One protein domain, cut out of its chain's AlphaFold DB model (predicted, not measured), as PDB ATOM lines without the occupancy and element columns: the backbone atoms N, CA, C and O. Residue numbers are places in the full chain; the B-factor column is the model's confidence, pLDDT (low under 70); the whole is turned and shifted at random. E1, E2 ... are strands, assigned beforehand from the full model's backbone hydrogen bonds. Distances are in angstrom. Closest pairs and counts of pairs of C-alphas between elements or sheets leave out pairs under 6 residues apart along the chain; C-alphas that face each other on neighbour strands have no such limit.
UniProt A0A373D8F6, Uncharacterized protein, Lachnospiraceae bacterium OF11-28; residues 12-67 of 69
ATOM      1  N   GLU A  12     147.471 238.068 275.941       89.25
ATOM      2  CA  GLU A  12     147.850 236.697 275.599       89.25
ATOM      3  C   GLU A  12     146.978 236.211 274.439       89.25
ATOM      4  O   GLU A  12     145.750 236.307 274.479       89.25
ATOM      5  N   VAL A  13     147.624 235.694 273.403       88.88
ATOM      6  CA  VAL A  13     146.967 235.127 272.233       88.88
ATOM      7  C   VAL A  13     147.445 233.706 272.006       88.88
ATOM      8  O   VAL A  13     148.614 233.373 272.228       88.88
ATOM      9  N   ASP A  14     146.531 232.870 271.531       89.44
ATOM     10  CA  ASP A  14     146.847 231.523 271.089       89.44
ATOM     11  C   ASP A  14     147.251 231.563 269.611       89.44
ATOM     12  O   ASP A  14     146.645 232.258 268.793       89.44
ATOM     13  N   VAL A  15     148.294 230.816 269.258       89.56
ATOM     14  CA  VAL A  15     148.725 230.626 267.876       89.56
ATOM     15  C   VAL A  15     148.462 229.199 267.432       89.56
ATOM     16  O   VAL A  15     148.925 228.220 268.022       89.56
ATOM     17  N   SER A  16     147.712 229.094 266.345       87.88
ATOM     18  CA  SER A  16     147.525 227.855 265.612       87.88
ATOM     19  C   SER A  16     148.633 227.708 264.586       87.88
ATOM     20  O   SER A  16     149.028 228.668 263.934       87.88
ATOM     21  N   GLU A  17     149.135 226.495 264.428       88.06
ATOM     22  CA  GLU A  17     150.184 226.177 263.469       88.06
ATOM     23  C   GLU A  17     149.622 225.338 262.326       88.06
ATOM     24  O   GLU A  17     148.897 224.368 262.563       88.06
ATOM     25  N   SER A  18     149.984 225.672 261.086       87.62
ATOM     26  CA  SER A  18     149.748 224.779 259.949       87.62
ATOM     27  C   SER A  18     151.076 224.232 259.464       87.62
ATOM     28  O   SER A  18     151.960 224.971 259.027       87.62
ATOM     29  N   ILE A  19     151.209 222.914 259.551       86.38
ATOM     30  CA  ILE A  19     152.434 222.198 259.220       86.38
ATOM     31  C   ILE A  19     152.338 221.689 257.784       86.38
ATOM     32  O   ILE A  19     151.378 221.026 257.396       86.38
ATOM     33  N   THR A  20     153.378 221.962 257.012       86.00
ATOM     34  CA  THR A  20     153.647 221.344 255.713       86.00
ATOM     35  C   THR A  20     154.955 220.548 255.808       86.00
ATOM     36  O   THR A  20     155.709 220.734 256.764       86.00
ATOM     37  N   PRO A  21     155.282 219.673 254.839       85.56
ATOM     38  CA  PRO A  21     156.480 218.829 254.907       85.56
ATOM     39  C   PRO A  21     157.806 219.593 255.058       85.56
ATOM     40  O   PRO A  21     158.797 219.022 255.499       85.56
ATOM     41  N   VAL A  22     157.831 220.868 254.666       86.81
ATOM     42  CA  VAL A  22     159.036 221.713 254.650       86.81
ATOM     43  C   VAL A  22     158.905 222.964 255.520       86.81
ATOM     44  O   VAL A  22     159.896 223.426 256.085       86.81
ATOM     45  N   ASN A  23     157.689 223.494 255.656       90.94
ATOM     46  CA  ASN A  23     157.434 224.770 256.312       90.94
ATOM     47  C   ASN A  23     156.333 224.656 257.366       90.94
ATOM     48  O   ASN A  23     155.438 223.818 257.266       90.94
ATOM     49  N   VAL A  24     156.350 225.571 258.320       90.06
ATOM     50  CA  VAL A  24     155.267 225.821 259.265       90.06
ATOM     51  C   VAL A  24     154.839 227.278 259.139       90.06
ATOM     52  O   VAL A  24     155.674 228.165 258.957       90.06
ATOM     53  N   ASN A  25     153.539 227.529 259.186       89.75
ATOM     54  CA  ASN A  25     152.996 228.874 259.348       89.75
ATOM     55  C   ASN A  25     152.253 228.965 260.681       89.75
ATOM     56  O   ASN A  25     151.860 227.943 261.249       89.75
ATOM     57  N   TYR A  26     152.063 230.190 261.158       89.38
ATOM     58  CA  TYR A  26     151.343 230.468 262.393       89.38
ATOM     59  C   TYR A  26     150.207 231.440 262.132       89.38
ATOM     60  O   TYR A  26     150.358 232.407 261.387       89.38
ATOM     61  N   MET A  27     149.073 231.201 262.765       87.81
ATOM     62  CA  MET A  27     147.902 232.056 262.721       87.81
ATOM     63  C   MET A  27     147.520 232.428 264.144       87.81
ATOM     64  O   MET A  27     147.405 231.552 264.998       87.81
ATOM     65  N   ILE A  28     147.346 233.721 264.397       86.12
ATOM     66  CA  ILE A  28     146.892 234.218 265.695       86.12
ATOM     67  C   ILE A  28     145.385 234.024 265.780       86.12
ATOM     68  O   ILE A  28     144.657 234.580 264.957       86.12
ATOM     69  N   GLU A  29     144.939 233.290 266.792       81.94
ATOM     70  CA  GLU A  29     143.532 233.113 267.109       81.94
ATOM     71  C   GLU A  29     143.069 234.207 268.079       81.94
ATOM     72  O   GLU A  29     143.704 234.420 269.116       81.94
ATOM     73  N   PRO A  30     141.960 234.905 267.774       71.94
ATOM     74  CA  PRO A  30     141.043 234.697 266.638       71.94
ATOM     75  C   PRO A  30     141.552 235.303 265.315       71.94
ATOM     76  O   PRO A  30     141.647 236.515 265.253       71.94
ATOM     77  N   ALA A  31     141.805 234.507 264.262       71.44
ATOM     78  CA  ALA A  31     142.256 234.882 262.901       71.44
ATOM     79  C   ALA A  31     142.585 236.377 262.612       71.44
ATOM     80  O   ALA A  31     142.011 236.980 261.700       71.44
ATOM     81  N   VAL A  32     143.517 236.981 263.366       74.00
ATOM     82  CA  VAL A  32     143.857 238.417 263.245       74.00
ATOM     83  C   VAL A  32     144.973 238.622 262.238       74.00
ATOM     84  O   VAL A  32     144.932 239.535 261.420       74.00
ATOM     85  N   ALA A  33     145.995 237.778 262.326       78.19
ATOM     86  CA  ALA A  33     147.173 237.858 261.489       78.19
ATOM     87  C   ALA A  33     147.714 236.454 261.234       78.19
ATOM     88  O   ALA A  33     147.639 235.567 262.091       78.19
ATOM     89  N   MET A  34     148.277 236.277 260.044       82.88
ATOM     90  CA  MET A  34     149.032 235.091 259.674       82.88
ATOM     91  C   MET A  34     150.501 235.478 259.557       82.88
ATOM     92  O   MET A  34     150.846 236.529 259.014       82.88
ATOM     93  N   SER A  35     151.364 234.633 260.093       80.69
ATOM     94  CA  SER A  35     152.801 234.787 259.995       80.69
ATOM     95  C   SER A  35     153.317 234.312 258.633       80.69
ATOM     96  O   SER A  35     152.595 233.718 257.829       80.69
ATOM     97  N   GLY A  36     154.592 234.590 258.363       82.06
ATOM     98  CA  GLY A  36     155.273 234.038 257.197       82.06
ATOM     99  C   GLY A  36     155.455 232.517 257.269       82.06
ATOM    100  O   GLY A  36     155.072 231.848 258.227       82.06
ATOM    101  N   LEU A  37     156.087 231.966 256.235       85.38
ATOM    102  CA  LEU A  37     156.515 230.570 256.218       85.38
ATOM    103  C   LEU A  37     157.863 230.448 256.936       85.38
ATOM    104  O   LEU A  37     158.856 231.024 256.492       85.38
ATOM    105  N   PHE A  38     157.893 229.678 258.019       87.31
ATOM    106  CA  PHE A  38     159.102 229.316 258.755       87.31
ATOM    107  C   PHE A  38     159.521 227.893 258.400       87.31
ATOM    108  O   PHE A  38     158.690 227.079 257.996       87.31
ATOM    109  N   ARG A  39     160.804 227.560 258.568       86.62
ATOM    110  CA  ARG A  39     161.266 226.178 258.381       86.62
ATOM    111  C   ARG A  39     160.684 225.292 259.471       86.62
ATOM    112  O   ARG A  39     160.621 225.691 260.629       86.62
ATOM    113  N   PHE A  40     160.349 224.053 259.126       83.81
ATOM    114  CA  PHE A  40     159.828 223.087 260.099       83.81
ATOM    115  C   PHE A  40     160.755 222.872 261.317       83.81
ATOM    116  O   PHE A  40     160.286 222.606 262.418       83.81
ATOM    117  N   THR A  41     162.070 223.019 261.142       84.69
ATOM    118  CA  THR A  41     163.062 222.904 262.225       84.69
ATOM    119  C   THR A  41     163.065 224.083 263.200       84.69
ATOM    120  O   THR A  41     163.616 223.958 264.285       84.69
ATOM    121  N   GLU A  42     162.478 225.220 262.821       83.94
ATOM    122  CA  GLU A  42     162.401 226.459 263.615       83.94
ATOM    123  C   GLU A  42     161.021 226.618 264.267       83.94
ATOM    124  O   GLU A  42     160.538 227.720 264.512       83.94
ATOM    125  N   ARG A  43     160.347 225.491 264.500       84.12
ATOM    126  CA  ARG A  43     158.992 225.464 265.027       84.12
ATOM    127  C   ARG A  43     158.961 225.941 266.483       84.12
ATOM    128  O   ARG A  43     159.689 225.405 267.316       84.12
ATOM    129  N   LEU A  44     158.052 226.873 266.772       85.94
ATOM    130  CA  LEU A  44     157.702 227.305 268.127       85.94
ATOM    131  C   LEU A  44     157.302 226.105 268.992       85.94
ATOM    132  O   LEU A  44     156.514 225.248 268.573       85.94
ATOM    133  N   LYS A  45     157.827 226.052 270.213       84.50
ATOM    134  CA  LYS A  45     157.420 225.083 271.237       84.50
ATOM    135  C   LYS A  45     156.131 225.522 271.919       84.50
ATOM    136  O   LYS A  45     155.321 224.675 272.297       84.50
ATOM    137  N   SER A  46     155.946 226.830 272.065       86.94
ATOM    138  CA  SER A  46     154.806 227.431 272.743       86.94
ATOM    139  C   SER A  46     153.700 227.784 271.752       86.94
ATOM    140  O   SER A  46     153.935 228.346 270.687       86.94
ATOM    141  N   LYS A  47     152.456 227.481 272.132       87.12
ATOM    142  CA  LYS A  47     151.251 227.865 271.373       87.12
ATOM    143  C   LYS A  47     150.609 229.152 271.878       87.12
ATOM    144  O   LYS A  47     149.584 229.560 271.355       87.12
ATOM    145  N   LYS A  48     151.192 229.773 272.900       89.25
ATOM    146  CA  LYS A  48     150.700 230.997 273.529       89.25
ATOM    147  C   LYS A  48     151.808 232.027 273.536       89.25
ATOM    148  O   LYS A  48     152.942 231.703 273.885       89.25
ATOM    149  N   GLY A  49     151.474 233.247 273.151       90.56
ATOM    150  CA  GLY A  49     152.402 234.365 273.158       90.56
ATOM    151  C   GLY A  49     151.696 235.657 273.535       90.56
ATOM    152  O   GLY A  49     150.472 235.746 273.513       90.56
ATOM    153  N   ILE A  50     152.476 236.667 273.895       91.62
ATOM    154  CA  ILE A  50     151.964 237.975 274.300       91.62
ATOM    155  C   ILE A  50     152.146 238.943 273.141       91.62
ATOM    156  O   ILE A  50     153.256 239.103 272.624       91.62
ATOM    157  N   VAL A  51     151.072 239.618 272.739       90.31
ATOM    158  CA  VAL A  51     151.144 240.660 271.713       90.31
ATOM    159  C   VAL A  51     152.008 241.801 272.233       90.31
ATOM    160  O   VAL A  51     151.701 242.433 273.240       90.31
ATOM    161  N   LYS A  52     153.119 242.064 271.555       91.81
ATOM    162  CA  LYS A  52     154.070 243.100 271.942       91.81
ATOM    163  C   LYS A  52     153.832 244.413 271.216       91.81
ATOM    164  O   LYS A  52     154.043 245.459 271.818       91.81
ATOM    165  N   ASP A  53     153.429 244.338 269.955       89.75
ATOM    166  CA  ASP A  53     153.232 245.507 269.110       89.75
ATOM    167  C   ASP A  53     152.212 245.209 268.008       89.75
ATOM    168  O   ASP A  53     152.096 244.068 267.550       89.75
ATOM    169  N   ILE A  54     151.472 246.233 267.601       87.19
ATOM    170  CA  ILE A  54     150.442 246.156 266.571       87.19
ATOM    171  C   ILE A  54     150.623 247.365 265.651       87.19
ATOM    172  O   ILE A  54     150.422 248.504 266.066       87.19
ATOM    173  N   ILE A  55     150.957 247.108 264.388       87.00
ATOM    174  CA  ILE A  55     151.197 248.126 263.366       87.00
ATOM    175  C   ILE A  55     150.167 247.953 262.255       87.00
ATOM    176  O   ILE A  55     150.130 246.927 261.579       87.00
ATOM    177  N   GLN A  56     149.363 248.985 262.014       83.88
ATOM    178  CA  GLN A  56     148.457 249.043 260.872       83.88
ATOM    179  C   GLN A  56     148.993 250.040 259.845       83.88
ATOM    180  O   GLN A  56     149.299 251.182 260.183       83.88
ATOM    181  N   ASN A  57     149.107 249.616 258.589       83.56
ATOM    182  CA  ASN A  57     149.449 250.492 257.472       83.56
ATOM    183  C   ASN A  57     148.497 250.260 256.288       83.56
ATOM    184  O   ASN A  57     147.645 249.376 256.326       83.56
ATOM    185  N   ASP A  58     148.671 251.038 255.220       81.19
ATOM    186  CA  ASP A  58     147.848 250.957 254.002       81.19
ATOM    187  C   ASP A  58     147.893 249.576 253.311       81.19
ATOM    188  O   ASP A  58     147.017 249.234 252.523       81.19
ATOM    189  N   ARG A  59     148.918 248.760 253.601       78.94
ATOM    190  CA  ARG A  59     149.122 247.424 253.018       78.94
ATOM    191  C   ARG A  59     148.574 246.290 253.885       78.94
ATOM    192  O   ARG A  59     148.499 245.169 253.386       78.94
ATOM    193  N   GLY A  60     148.232 246.545 255.149       78.06
ATOM    194  CA  GLY A  60     147.663 245.540 256.043       78.06
ATOM    195  C   GLY A  60     147.980 245.736 257.526       78.06
ATOM    196  O   GLY A  60     148.456 246.785 257.972       78.06
ATOM    197  N   TYR A  61     147.692 244.685 258.291       80.12
ATOM    198  CA  TYR A  61     147.816 244.635 259.745       80.12
ATOM    199  C   TYR A  61     148.963 243.708 260.154       80.12
ATOM    200  O   TYR A  61     148.994 242.534 259.784       80.12
ATOM    201  N   TYR A  62     149.912 244.233 260.918       84.81
ATOM    202  CA  TYR A  62     151.097 243.522 261.381       84.81
ATOM    203  C   TYR A  62     151.047 243.417 262.901       84.81
ATOM    204  O   TYR A  62     150.980 244.426 263.596       84.81
ATOM    205  N   VAL A  63     151.102 242.194 263.422       85.94
ATOM    206  CA  VAL A  63     151.094 241.926 264.864       85.94
ATOM    207  C   VAL A  63     152.398 241.244 265.238       85.94
ATOM    208  O   VAL A  63     152.760 240.219 264.659       85.94
ATOM    209  N   THR A  64     153.101 241.803 266.215       89.19
ATOM    210  CA  THR A  64     154.301 241.203 266.794       89.19
ATOM    211  C   THR A  64     153.910 240.477 268.067       89.19
ATOM    212  O   THR A  64     153.460 241.110 269.019       89.19
ATOM    213  N   VAL A  65     154.104 239.162 268.109       89.19
ATOM    214  CA  VAL A  65     153.857 238.333 269.296       89.19
ATOM    215  C   VAL A  65     155.193 237.851 269.847       89.19
ATOM    216  O   VAL A  65     156.040 237.367 269.098       89.19
ATOM    217  N   LYS A  66     155.387 238.001 271.156       90.06
ATOM    218  CA  LYS A  66     156.552 237.490 271.872       90.06
ATOM    219  C   LYS A  66     156.193 236.185 272.576       90.06
ATOM    220  O   LYS A  66     155.207 236.129 273.307       90.06
ATOM    221  N   PHE A  67     157.032 235.176 272.386       88.38
ATOM    222  CA  PHE A  67     156.960 233.890 273.070       88.38
ATOM    223  C   PHE A  67     158.058 233.832 274.138       88.38
ATOM    224  O   PHE A  67     159.132 234.404 273.945       88.38
TER     225      PHE A  67
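This is residues 12 to 67 of the 69 residues of an uncharacterized protein of Lachnospiraceae bacterium OF11-28 (UniProt A0A373D8F6). Two hairpins, E1 with E2 and E3 with E4, spread apart like a V and join where the first residues of E1 pair with the first residues of E3, making one sheet curled like part of a barrel. The long link, residues 30 to 47, folds back past E2, whose residues 23 to 24 pair with residues 38 to 39, before it returns to E3. The printed part has 56 residues, with no named helix and four strands, E1 to E4 along the chain. The sheet's order is E2, E1, E3, E4, all antiparallel, and the class is all strand. The whole is compact, with a radius of gyration of the C-alphas of 11.4 A and spans of 33 by 24 by 17 A.

The inner strands E1, residues 12 to 19, and E3, residues 48 to 57, are antiparallel neighbours, with N 13 and O 49 at 2.9 A. Their pairing is staggered: E1 pairs with E3 over residues 12 to 14 and with edge strand E2, residues 23 to 29, over residues 14 to 19. In the hairpin of E1 and E2, at 148 degrees between directions, N 16 and O 27 are 2.8 A apart. E3 bends by 61 degrees at residue 52. It forms a hairpin with edge strand E4, residues 60 to 66, at 152 degrees; N 55 and O 62 are 2.8 A apart. E2 and E4 are apart. The sheet is strongly twisted.

E3, the longest strand, measures 25.3 A, E1 22.3 A, E4 19.9 A and E2 19.5 A. E1 begins at C-alpha 12 (147.850, 236.697, 275.599), and E4 ends at C-alpha 66 (156.552, 237.490, 271.872).

The two C-alphas farthest apart, those of Pro 21 and Asp 58, are 33.3 A apart. The printed part has no cut. The link from E2 to E3 is long; the other two are tight. Mean pLDDT of the printed part is 85.6, and no printed residue is under 70.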